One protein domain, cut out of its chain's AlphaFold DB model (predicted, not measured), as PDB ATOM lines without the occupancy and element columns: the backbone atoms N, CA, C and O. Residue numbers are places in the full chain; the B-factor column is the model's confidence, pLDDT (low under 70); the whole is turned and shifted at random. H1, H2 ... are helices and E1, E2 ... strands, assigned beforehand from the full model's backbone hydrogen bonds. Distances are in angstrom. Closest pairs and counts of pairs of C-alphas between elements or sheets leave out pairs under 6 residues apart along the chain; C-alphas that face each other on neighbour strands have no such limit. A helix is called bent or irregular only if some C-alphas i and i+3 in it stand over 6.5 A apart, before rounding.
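What this domain is: This is residues 42 to 129 of the 411 residues of an uncharacterized protein of Mytilus galloprovincialis (UniProt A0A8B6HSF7). One strongly twisted, curled sheet of five strands makes the body, with the long, bent strand E4 in its middle. The small hairpin E2 and E3 continues E1 and E4 at one end, where residues 73 to 78 stick out, and the short helix H1 sits beside the edge strand E7. The 88 printed residues, mostly strand by class, have H1 and then E1 to E7 along the chain; the antiparallel sheet has the order E6 E5 E4 E1 E7. The whole is compact, with a radius of gyration of the C-alphas of 13.8 A and spans of 43 by 32 by 23 A.

Where its parts are: Find C-alpha 45 at (40.744, 56.264, 178.008), where H1, residues 45 to 50, begins; it is only just irregular, with C-alphas 46 and 49 6.7 A apart. Next come E1, residues 63 to 69, 18.7 A long, E2, residues 72 to 74, and E3, residues 77 to 79. E4, residues 82 to 92, measures 24.7 A and bends by 82 degrees at residue 89. E5, residues 107 to 111, and E6, residues 117 to 121, precede E7, residues 125 to 128, which ends at (52.240, 50.276, 175.729).

How they stand to each other: Start at E4: its residues 82 to 87 pair with E1, N 84 to O 66 at 2.9 A, and its residues 87 to 92 with E5, N 109 to O 90 at 2.8 A. E4, E5 and E6 form a meander, each strand the antiparallel neighbour of the one before; N 110 and O 118 are 2.9 A apart. E7 is the antiparallel neighbour of E1, with N 65 and O 126 within hydrogen-bond range at 2.9 A. In the hairpin E2 and E3, N 72 and O 79 are 3.0 A apart. H1 is on the sheet but over none of its strands; its closest C-alphas to E7 are Phe 50 and Phe 128, 5.5 A. In H1, 0 of 2 O i to N i+4 pairs are within hydrogen-bond range, but 2 of 3 O i to N i+3 pairs are.

The domain as a whole: The C-alphas farthest apart, Asp 76 and Glu 93, are 43.4 A apart. The printed part has no cut; the long links are H1 to E1 and E4 to E5. Mean pLDDT of the printed part is 76.8, and residues 93 to 105 are among those under 70.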
ATOM      1  N   THR A  42      38.163  47.401 173.688       81.44
ATOM      2  CA  THR A  42      38.632  48.790 173.696       81.44
ATOM      3  C   THR A  42      39.704  49.013 174.762       81.44
ATOM      4  O   THR A  42      39.715  48.393 175.827       81.44
ATOM      5  N   VAL A  43      40.662  49.878 174.448       81.88
ATOM      6  CA  VAL A  43      41.634  50.373 175.418       81.88
ATOM      7  C   VAL A  43      40.968  51.527 176.148       81.88
ATOM      8  O   VAL A  43      40.589  52.518 175.518       81.88
ATOM      9  N   HIS A  44      40.843  51.399 177.467       75.94
ATOM     10  CA  HIS A  44      40.241  52.444 178.287       75.94
ATOM     11  C   HIS A  44      40.983  53.779 178.133       75.94
ATOM     12  O   HIS A  44      42.210  53.780 178.018       75.94
ATOM     13  N   GLU A  45      40.242  54.889 178.179       73.12
ATOM     14  CA  GLU A  45      40.744  56.264 178.008       73.12
ATOM     15  C   GLU A  45      41.904  56.570 178.971       73.12
ATOM     16  O   GLU A  45      42.937  57.101 178.578       73.12
ATOM     17  N   GLU A  46      41.833  56.071 180.206       70.50
ATOM     18  CA  GLU A  46      42.918  56.200 181.192       70.50
ATOM     19  C   GLU A  46      44.254  55.569 180.763       70.50
ATOM     20  O   GLU A  46      45.314  55.967 181.252       70.50
ATOM     21  N   TRP A  47      44.231  54.559 179.886       76.50
ATOM     22  CA  TRP A  47      45.451  53.906 179.410       76.50
ATOM     23  C   TRP A  47      46.048  54.588 178.176       76.50
ATOM     24  O   TRP A  47      47.157  54.226 177.775       76.50
ATOM     25  N   HIS A  48      45.360  55.571 177.582       78.00
ATOM     26  CA  HIS A  48      45.824  56.262 176.372       78.00
ATOM     27  C   HIS A  48      47.129  57.024 176.626       78.00
ATOM     28  O   HIS A  48      48.006  57.044 175.764       78.00
ATOM     29  N   CYS A  49      47.330  57.526 177.849       72.31
ATOM     30  CA  CYS A  49      48.572  58.184 178.263       72.31
ATOM     31  C   CYS A  49      49.819  57.273 178.233       72.31
ATOM     32  O   CYS A  49      50.939  57.774 178.155       72.31
ATOM     33  N   PHE A  50      49.649  55.945 178.251       74.94
ATOM     34  CA  PHE A  50      50.752  54.983 178.147       74.94
ATOM     35  C   PHE A  50      51.049  54.574 176.704       74.94
ATOM     36  O   PHE A  50      51.938  53.759 176.476       74.94
ATOM     37  N   LEU A  51      50.316  55.084 175.714       81.31
ATOM     38  CA  LEU A  51      50.562  54.729 174.323       81.31
ATOM     39  C   LEU A  51      51.835  55.403 173.813       81.31
ATOM     40  O   LEU A  51      51.972  56.627 173.804       81.31
ATOM     41  N   ASP A  52      52.770  54.581 173.348       80.44
ATOM     42  CA  ASP A  52      54.015  55.044 172.772       80.44
ATOM     43  C   ASP A  52      53.772  55.654 171.389       80.44
ATOM     44  O   ASP A  52      53.480  54.978 170.395       80.44
ATOM     45  N   ASN A  53      53.943  56.972 171.334       77.38
ATOM     46  CA  ASN A  53      53.860  57.756 170.115       77.38
ATOM     47  C   ASN A  53      55.136  57.645 169.256       77.38
ATOM     48  O   ASN A  53      55.191  58.214 168.169       77.38
ATOM     49  N   SER A  54      56.166  56.903 169.668       72.44
ATOM     50  CA  SER A  54      57.334  56.612 168.830       72.44
ATOM     51  C   SER A  54      56.974  55.682 167.669       72.44
ATOM     52  O   SER A  54      56.108  54.823 167.798       72.44
ATOM     53  N   PHE A  55      57.628  55.829 166.517       68.25
ATOM     54  CA  PHE A  55      57.459  54.901 165.398       68.25
ATOM     55  C   PHE A  55      58.260  53.618 165.650       68.25
ATOM     56  O   PHE A  55      59.363  53.455 165.134       68.25
ATOM     57  N   SER A  56      57.715  52.747 166.495       69.75
ATOM     58  CA  SER A  56      58.308  51.454 166.831       69.75
ATOM     59  C   SER A  56      58.095  50.410 165.730       69.75
ATOM     60  O   SER A  56      57.065  50.402 165.053       69.75
ATOM     61  N   ASP A  57      59.050  49.489 165.588       73.56
ATOM     62  CA  ASP A  57      58.816  48.208 164.920       73.56
ATOM     63  C   ASP A  57      58.048  47.262 165.845       73.56
ATOM     64  O   ASP A  57      58.188  47.330 167.068       73.56
ATOM     65  N   PHE A  58      57.264  46.365 165.252       80.31
ATOM     66  CA  PHE A  58      56.478  45.373 165.982       80.31
ATOM     67  C   PHE A  58      56.907  43.971 165.598       80.31
ATOM     68  O   PHE A  58      57.142  43.719 164.420       80.31
ATOM     69  N   ASP A  59      56.962  43.055 166.553       80.44
ATOM     70  CA  ASP A  59      57.229  41.643 166.314       80.44
ATOM     71  C   ASP A  59      55.951  40.803 166.340       80.44
ATOM     72  O   ASP A  59      54.902  41.217 166.827       80.44
ATOM     73  N   VAL A  60      56.011  39.620 165.727       83.00
ATOM     74  CA  VAL A  60      54.867  38.702 165.724       83.00
ATOM     75  C   VAL A  60      54.638  38.214 167.152       83.00
ATOM     76  O   VAL A  60      55.544  37.668 167.774       83.00
ATOM     77  N   GLY A  61      53.418  38.393 167.647       80.69
ATOM     78  CA  GLY A  61      53.033  38.163 169.035       80.69
ATOM     79  C   GLY A  61      52.955  39.438 169.878       80.69
ATOM     80  O   GLY A  61      52.435  39.362 170.990       80.69
ATOM     81  N   ASP A  62      53.399  40.594 169.364       84.19
ATOM     82  CA  ASP A  62      53.315  41.858 170.099       84.19
ATOM     83  C   ASP A  62      51.860  42.257 170.350       84.19
ATOM     84  O   ASP A  62      51.013  42.248 169.449       84.19
ATOM     85  N   TYR A  63      51.599  42.656 171.592       85.31
ATOM     86  CA  TYR A  63      50.320  43.187 172.031       85.31
ATOM     87  C   TYR A  63      50.325  44.711 171.865       85.31
ATOM     88  O   TYR A  63      51.116  45.414 172.497       85.31
ATOM     89  N   VAL A  64      49.465  45.222 170.988       87.50
ATOM     90  CA  VAL A  64      49.465  46.623 170.553       87.50
ATOM     91  C   VAL A  64      48.096  47.258 170.757       87.50
ATOM     92  O   VAL A  64      47.071  46.579 170.748       87.50
ATOM     93  N   ALA A  65      48.063  48.577 170.914       88.25
ATOM     94  CA  ALA A  65      46.841  49.347 170.745       88.25
ATOM     95  C   ALA A  65      46.710  49.765 169.279       88.25
ATOM     96  O   ALA A  65      47.616  50.373 168.711       88.25
ATOM     97  N   LEU A  66      45.580  49.440 168.663       86.88
ATOM     98  CA  LEU A  66      45.244  49.821 167.300       86.88
ATOM     99  C   LEU A  66      44.255  50.988 167.330       86.88
ATOM    100  O   LEU A  66      43.193  50.883 167.943       86.88
ATOM    101  N   LEU A  67      44.586  52.077 166.639       86.31
ATOM    102  CA  LEU A  67      43.692  53.222 166.472       86.31
ATOM    103  C   LEU A  67      42.556  52.865 165.501       86.31
ATOM    104  O   LEU A  67      42.793  52.602 164.320       86.31
ATOM    105  N   LEU A  68      41.318  52.856 166.001       82.88
ATOM    106  CA  LEU A  68      40.119  52.542 165.220       82.88
ATOM    107  C   LEU A  68      39.415  53.811 164.726       82.88
ATOM    108  O   LEU A  68      39.005  53.881 163.568       82.88
ATOM    109  N   SER A  69      39.269  54.801 165.610       78.50
ATOM    110  CA  SER A  69      38.646  56.090 165.308       78.50
ATOM    111  C   SER A  69      39.475  57.212 165.901       78.50
ATOM    112  O   SER A  69      39.870  57.148 167.060       78.50
ATOM    113  N   GLU A  70      39.687  58.253 165.107       78.62
ATOM    114  CA  GLU A  70      40.263  59.506 165.581       78.62
ATOM    115  C   GLU A  70      39.227  60.291 166.399       78.62
ATOM    116  O   GLU A  70      38.014  60.079 166.257       78.62
ATOM    117  N   GLU A  71      39.719  61.185 167.249       79.38
ATOM    118  CA  GLU A  71      38.942  62.170 167.980       79.38
ATOM    119  C   GLU A  71      38.235  63.110 167.016       79.38
ATOM    120  O   GLU A  71      38.754  63.504 165.967       79.38
ATOM    121  N   LYS A  72      37.019  63.481 167.389       77.69
ATOM    122  CA  LYS A  72      36.194  64.381 166.596       77.69
ATOM    123  C   LYS A  72      35.289  65.204 167.492       77.69
ATOM    124  O   LYS A  72      34.990  64.836 168.625       77.69
ATOM    125  N   MET A  73      34.844  66.323 166.942       68.75
ATOM    126  CA  MET A  73      33.758  67.116 167.502       68.75
ATOM    127  C   MET A  73      32.459  66.672 166.832       68.75
ATOM    128  O   MET A  73      32.378  66.682 165.604       68.75
ATOM    129  N   ASP A  74      31.462  66.275 167.620       70.19
ATOM    130  CA  ASP A  74      30.087  66.095 167.146       70.19
ATOM    131  C   ASP A  74      29.216  67.190 167.773       70.19
ATOM    132  O   ASP A  74      28.779  67.096 168.924       70.19
ATOM    133  N   GLY A  75      29.075  68.305 167.049       73.50
ATOM    134  CA  GLY A  75      28.542  69.549 167.608       73.50
ATOM    135  C   GLY A  75      29.432  70.072 168.740       73.50
ATOM    136  O   GLY A  75      30.624  70.295 168.533       73.50
ATOM    137  N   ASP A  76      28.857  70.225 169.935       65.81
ATOM    138  CA  ASP A  76      29.576  70.651 171.147       65.81
ATOM    139  C   ASP A  76      30.199  69.478 171.933       65.81
ATOM    140  O   ASP A  76      30.930  69.691 172.904       65.81
ATOM    141  N   THR A  77      29.945  68.229 171.526       67.44
ATOM    142  CA  THR A  77      30.402  67.039 172.261       67.44
ATOM    143  C   THR A  77      31.770  66.581 171.763       67.44
ATOM    144  O   THR A  77      31.977  66.387 170.561       67.44
ATOM    145  N   PHE A  78      32.717  66.376 172.688       69.31
ATOM    146  CA  PHE A  78      33.976  65.703 172.362       69.31
ATOM    147  C   PHE A  78      33.764  64.212 172.221       69.31
ATOM    148  O   PHE A  78      33.176  63.598 173.107       69.31
ATOM    149  N   ILE A  79      34.334  63.618 171.185       72.19
ATOM    150  CA  ILE A  79      34.492  62.174 171.114       72.19
ATOM    151  C   ILE A  79      35.999  61.906 171.117       72.19
ATOM    152  O   ILE A  79      36.648  62.299 170.143       72.19
ATOM    153  N   PRO A  80      36.554  61.293 172.182       72.44
ATOM    154  CA  PRO A  80      37.977  60.975 172.256       72.44
ATOM    155  C   PRO A  80      38.355  59.898 171.235       72.44
ATOM    156  O   PRO A  80      37.497  59.219 170.654       72.44
ATOM    157  N   ALA A  81      39.656  59.741 170.998       80.94
ATOM    158  CA  ALA A  81      40.156  58.696 170.115       80.94
ATOM    159  C   ALA A  81      39.834  57.296 170.666       80.94
ATOM    160  O   ALA A  81      39.937  57.033 171.860       80.94
ATOM    161  N   VAL A  82      39.455  56.368 169.785       82.62
ATOM    162  CA  VAL A  82      39.121  54.990 170.172       82.62
ATOM    163  C   VAL A  82      40.245  54.063 169.753       82.62
ATOM    164  O   VAL A  82      40.501  53.869 168.560       82.62
ATOM    165  N   TYR A  83      40.866  53.444 170.749       86.06
ATOM    166  CA  TYR A  83      41.872  52.408 170.574       86.06
ATOM    167  C   TYR A  83      41.302  51.056 170.983       86.06
ATOM    168  O   TYR A  83      40.469  50.967 171.883       86.06
ATOM    169  N   ILE A  84      41.764  49.993 170.340       86.25
ATOM    170  CA  ILE A  84      41.442  48.615 170.718       86.25
ATOM    171  C   ILE A  84      42.721  47.817 170.911       86.25
ATOM    172  O   ILE A  84      43.733  48.078 170.263       86.25
ATOM    173  N   TYR A  85      42.675  46.833 171.791       86.44
ATOM    174  CA  TYR A  85      43.757  45.882 171.926       86.44
ATOM    175  C   TYR A  85      43.810  44.957 170.716       86.44
ATOM    176  O   TYR A  85      42.784  44.444 170.267       86.44
ATOM    177  N   ALA A  86      45.005  44.726 170.198       88.25
ATOM    178  CA  ALA A  86      45.213  43.941 168.998       88.25
ATOM    179  C   ALA A  86      46.547  43.185 169.082       88.25
ATOM    180  O   ALA A  86      47.442  43.577 169.832       88.25
ATOM    181  N   ILE A  87      46.682  42.087 168.338       87.31
ATOM    182  CA  ILE A  87      47.889  41.242 168.372       87.31
ATOM    183  C   ILE A  87      48.508  41.201 166.987       87.31
ATOM    184  O   ILE A  87      47.823  40.919 166.007       87.31
ATOM    185  N   VAL A  88      49.808  41.448 166.879       87.00
ATOM    186  CA  VAL A  88      50.510  41.347 165.597       87.00
ATOM    187  C   VAL A  88      50.699  39.873 165.232       87.00
ATOM    188  O   VAL A  88      51.367  39.126 165.936       87.00
ATOM    189  N   VAL A  89      50.116  39.441 164.116       87.56
ATOM    190  CA  VAL A  89      50.138  38.045 163.637       87.56
ATOM    191  C   VAL A  89      51.156  37.845 162.513       87.56
ATOM    192  O   VAL A  89      51.618  36.731 162.277       87.56
ATOM    193  N   GLY A  90      51.542  38.911 161.811       84.88
ATOM    194  CA  GLY A  90      52.492  38.809 160.706       84.88
ATOM    195  C   GLY A  90      53.035  40.151 160.232       84.88
ATOM    196  O   GLY A  90      52.420  41.199 160.427       84.88
ATOM    197  N   LYS A  91      54.190  40.101 159.562       84.44
ATOM    198  CA  LYS A  91      54.820  41.238 158.880       84.44
ATOM    199  C   LYS A  91      54.597  41.100 157.378       84.44
ATOM    200  O   LYS A  91      54.764  40.014 156.831       84.44
ATOM    201  N   VAL A  92      54.214  42.183 156.708       80.62
ATOM    202  CA  VAL A  92      54.075  42.198 155.248       80.62
ATOM    203  C   VAL A  92      55.334  42.828 154.661       80.62
ATOM    204  O   VAL A  92      55.568  44.021 154.835       80.62
ATOM    205  N   GLU A  93      56.130  42.035 153.945       66.31
ATOM    206  CA  GLU A  93      57.424  42.470 153.388       66.31
ATOM    207  C   GLU A  93      57.304  43.380 152.149       66.31
ATOM    208  O   GLU A  93      58.299  43.911 151.671       66.31
ATOM    209  N   ASN A  94      56.089  43.628 151.649       53.81
ATOM    210  CA  ASN A  94      55.858  44.424 150.443       53.81
ATOM    211  C   ASN A  94      55.296  45.815 150.771       53.81
ATOM    212  O   ASN A  94      54.086  45.984 150.958       53.81
ATOM    213  N   GLY A  95      56.173  46.816 150.784       50.78
ATOM    214  CA  GLY A  95      55.811  48.230 150.733       50.78
ATOM    215  C   GLY A  95      57.035  49.075 150.404       50.78
ATOM    216  O   GLY A  95      58.086  48.865 150.999       50.78
ATOM    217  N   GLU A  96      56.905  50.000 149.452       51.47
ATOM    218  CA  GLU A  96      57.926  50.990 149.093       51.47
ATOM    219  C   GLU A  96      58.391  51.744 150.349       51.47
ATOM    220  O   GLU A  96      57.750  52.679 150.830       51.47
ATOM    221  N   THR A  97      59.494  51.300 150.942       48.53
ATOM    222  CA  THR A  97      60.107  51.980 152.076       48.53
ATOM    223  C   THR A  97      60.882  53.176 151.550       48.53
ATOM    224  O   THR A  97      61.969  53.016 150.997       48.53
ATOM    225  N   LEU A  98      60.360  54.386 151.751       52.03
ATOM    226  CA  LEU A  98      61.209  55.574 151.738       52.03
ATOM    227  C   LEU A  98      62.231  55.418 152.877       52.03
ATOM    228  O   LEU A  98      61.796  55.287 154.021       52.03
ATOM    229  N   PRO A  99      63.554  55.453 152.631       53.34
ATOM    230  CA  PRO A  99      64.574  55.195 153.658       53.34
ATOM    231  C   PRO A  99      64.446  56.079 154.910       53.34
ATOM    232  O   PRO A  99      64.805  55.660 156.003       53.34
ATOM    233  N   ILE A 100      63.893  57.286 154.745       52.38
ATOM    234  CA  ILE A 100      63.762  58.320 155.784       52.38
ATOM    235  C   ILE A 100      62.613  58.015 156.764       52.38
ATOM    236  O   ILE A 100      62.718  58.302 157.954       52.38
ATOM    237  N   ILE A 101      61.518  57.412 156.284       55.12
ATOM    238  CA  ILE A 101      60.396  56.974 157.139       55.12
ATOM    239  C   ILE A 101      60.501  55.473 157.457       55.12
ATOM    240  O   ILE A 101      59.899  55.021 158.427       55.12
ATOM    241  N   GLY A 102      61.298  54.723 156.683       57.44
ATOM    242  CA  GLY A 102      61.813  53.369 156.909       57.44
ATOM    243  C   GLY A 102      60.782  52.355 157.399       57.44
ATOM    244  O   GLY A 102      60.263  51.547 156.632       57.44
ATOM    245  N   ASN A 103      60.485  52.413 158.694       61.34
ATOM    246  CA  ASN A 103      59.700  51.430 159.425       61.34
ATOM    247  C   ASN A 103      58.247  51.873 159.680       61.34
ATOM    248  O   ASN A 103      57.367  51.020 159.793       61.34
ATOM    249  N   SER A 104      57.939  53.179 159.662       60.38
ATOM    250  CA  SER A 104      56.583  53.686 159.949       60.38
ATOM    251  C   SER A 104      55.559  53.396 158.846       60.38
ATOM    252  O   SER A 104      54.356  53.475 159.087       60.38
ATOM    253  N   LEU A 105      56.017  53.077 157.631       67.62
ATOM    254  CA  LEU A 105      55.158  52.776 156.476       67.62
ATOM    255  C   LEU A 105      54.921  51.278 156.269       67.62
ATOM    256  O   LEU A 105      54.164  50.905 155.370       67.62
ATOM    257  N   ARG A 106      55.547  50.426 157.091       76.31
ATOM    258  CA  ARG A 106      55.404  48.972 156.998       76.31
ATOM    259  C   ARG A 106      53.971  48.550 157.295       76.31
ATOM    260  O   ARG A 106      53.279  49.157 158.115       76.31
ATOM    261  N   TYR A 107      53.547  47.486 156.623       82.06
ATOM    262  CA  TYR A 107      52.258  46.861 156.867       82.06
ATOM    263  C   TYR A 107      52.413  45.663 157.802       82.06
ATOM    264  O   TYR A 107      53.296  44.822 157.621       82.06
ATOM    265  N   TYR A 108      51.496  45.562 158.752       85.06
ATOM    266  CA  TYR A 108      51.383  44.461 159.694       85.06
ATOM    267  C   TYR A 108      50.014  43.801 159.545       85.06
ATOM    268  O   TYR A 108      49.015  44.459 159.242       85.06
ATOM    269  N   LEU A 109      49.982  42.484 159.722       87.81
ATOM    270  CA  LEU A 109      48.752  41.724 159.893       87.81
ATOM    271  C   LEU A 109      48.445  41.696 161.382       87.81
ATOM    272  O   LEU A 109      49.257  41.203 162.163       87.81
ATOM    273  N   VAL A 110      47.298  42.241 161.762       88.75
ATOM    274  CA  VAL A 110      46.914  42.427 163.158       88.75
ATOM    275  C   VAL A 110      45.586  41.719 163.406       88.75
ATOM    276  O   VAL A 110      44.635  41.912 162.651       88.75
ATOM    277  N   ASP A 111      45.523  40.891 164.446       88.75
ATOM    278  CA  ASP A 111      44.285  40.311 164.960       88.75
ATOM    279  C   ASP A 111      43.516  41.380 165.740       88.75
ATOM    280  O   ASP A 111      43.990  41.893 166.756       88.75
ATOM    281  N   VAL A 112      42.336  41.714 165.229       85.62
ATOM    282  CA  VAL A 112      41.423  42.747 165.734       85.62
ATOM    283  C   VAL A 112      40.337  42.119 166.625       85.62
ATOM    284  O   VAL A 112      39.360  42.769 166.983       85.62
ATOM    285  N   GLY A 113      40.480  40.841 166.982       81.19
ATOM    286  CA  GLY A 113      39.489  40.089 167.738       81.19
ATOM    287  C   GLY A 113      38.448  39.419 166.848       81.19
ATOM    288  O   GLY A 113      38.357  39.655 165.642       81.19
ATOM    289  N   ASN A 114      37.643  38.535 167.446       75.88
ATOM    290  CA  ASN A 114      36.615  37.751 166.747       75.88
ATOM    291  C   ASN A 114      37.141  36.987 165.511       75.88
ATOM    292  O   ASN A 114      36.411  36.811 164.539       75.88
ATOM    293  N   GLN A 115      38.402  36.530 165.551       75.50
ATOM    294  CA  GLN A 115      39.086  35.828 164.451       75.50
ATOM    295  C   GLN A 115      39.257  36.681 163.177       75.50
ATOM    296  O   GLN A 115      39.434  36.144 162.081       75.50
ATOM    297  N   ARG A 116      39.203  38.011 163.300       83.62
ATOM    298  CA  ARG A 116      39.355  38.944 162.185       83.62
ATOM    299  C   ARG A 116      40.778  39.492 162.145       83.62
ATOM    300  O   ARG A 116      41.185  40.247 163.020       83.62
ATOM    301  N   ILE A 117      41.500  39.171 161.075       87.81
ATOM    302  CA  ILE A 117      42.845  39.695 160.815       87.81
ATOM    303  C   ILE A 117      42.749  40.836 159.800       87.81
ATOM    304  O   ILE A 117      42.198  40.660 158.712       87.81
ATOM    305  N   GLU A 118      43.306  41.997 160.134       86.50
ATOM    306  CA  GLU A 118      43.362  43.160 159.252       86.50
ATOM    307  C   GLU A 118      44.793  43.541 158.881       86.50
ATOM    308  O   GLU A 118      45.721  43.433 159.681       86.50
ATOM    309  N   LYS A 119      44.963  44.049 157.656       88.44
ATOM    310  CA  LYS A 119      46.210  44.671 157.209       88.44
ATOM    311  C   LYS A 119      46.213  46.141 157.635       88.44
ATOM    312  O   LYS A 119      45.405  46.922 157.135       88.44
ATOM    313  N   LYS A 120      47.127  46.518 158.530       87.06
ATOM    314  CA  LYS A 120      47.261  47.880 159.080       87.06
ATOM    315  C   LYS A 120      48.665  48.428 158.897       87.06
ATOM    316  O   LYS A 120      49.612  47.667 158.708       87.06
ATOM    317  N   ARG A 121      48.794  49.754 158.907       84.75
ATOM    318  CA  ARG A 121      50.093  50.433 158.834       84.75
ATOM    319  C   ARG A 121      50.715  50.506 160.227       84.75
ATOM    320  O   ARG A 121      49.999  50.534 161.226       84.75
ATOM    321  N   ALA A 122      52.041  50.608 160.296       82.88
ATOM    322  CA  ALA A 122      52.757  50.765 161.563       82.88
ATOM    323  C   ALA A 122      52.286  52.000 162.352       82.88
ATOM    324  O   ALA A 122      52.166  51.945 163.573       82.88
ATOM    325  N   TYR A 123      51.971  53.104 161.660       81.50
ATOM    326  CA  TYR A 123      51.511  54.328 162.319       81.50
ATOM    327  C   TYR A 123      50.117  54.219 162.961       81.50
ATOM    328  O   TYR A 123      49.819  55.040 163.824       81.50
ATOM    329  N   ASP A 124      49.304  53.218 162.597       84.62
ATOM    330  CA  ASP A 124      48.009  52.943 163.243       84.62
ATOM    331  C   ASP A 124      48.169  52.123 164.544       84.62
ATOM    332  O   ASP A 124      47.218  52.001 165.314       84.62
ATOM    333  N   CYS A 125      49.357  51.555 164.788       85.75
ATOM    334  CA  CYS A 125      49.657  50.690 165.931       85.75
ATOM    335  C   CYS A 125      50.527  51.419 166.970       85.75
ATOM    336  O   CYS A 125      51.460  52.154 166.621       85.75
ATOM    337  N   PHE A 126      50.261  51.179 168.251       85.19
ATOM    338  CA  PHE A 126      50.929  51.812 169.390       85.19
ATOM    339  C   PHE A 126      51.387  50.747 170.389       85.19
ATOM    340  O   PHE A 126      50.647  49.804 170.681       85.19
ATOM    341  N   LYS A 127      52.608  50.890 170.917       85.19
ATOM    342  CA  LYS A 127      53.097  50.056 172.026       85.19
ATOM    343  C   LYS A 127      52.615  50.636 173.350       85.19
ATOM    344  O   LYS A 127      52.391  51.837 173.447       85.19
ATOM    345  N   PHE A 128      52.475  49.799 174.369       79.69
ATOM    346  CA  PHE A 128      52.240  50.276 175.729       79.69
ATOM    347  C   PHE A 128      53.583  50.545 176.397       79.69
ATOM    348  O   PHE A 128      54.371  49.630 176.617       79.69
ATOM    349  N   ASN A 129      53.840  51.805 176.714       69.06
ATOM    350  CA  ASN A 129      54.986  52.215 177.490       69.06
ATOM    351  C   ASN A 129      54.662  52.063 178.980       69.06
ATOM    352  O   ASN A 129      53.934  52.874 179.547       69.06
TER     353      ASN A 129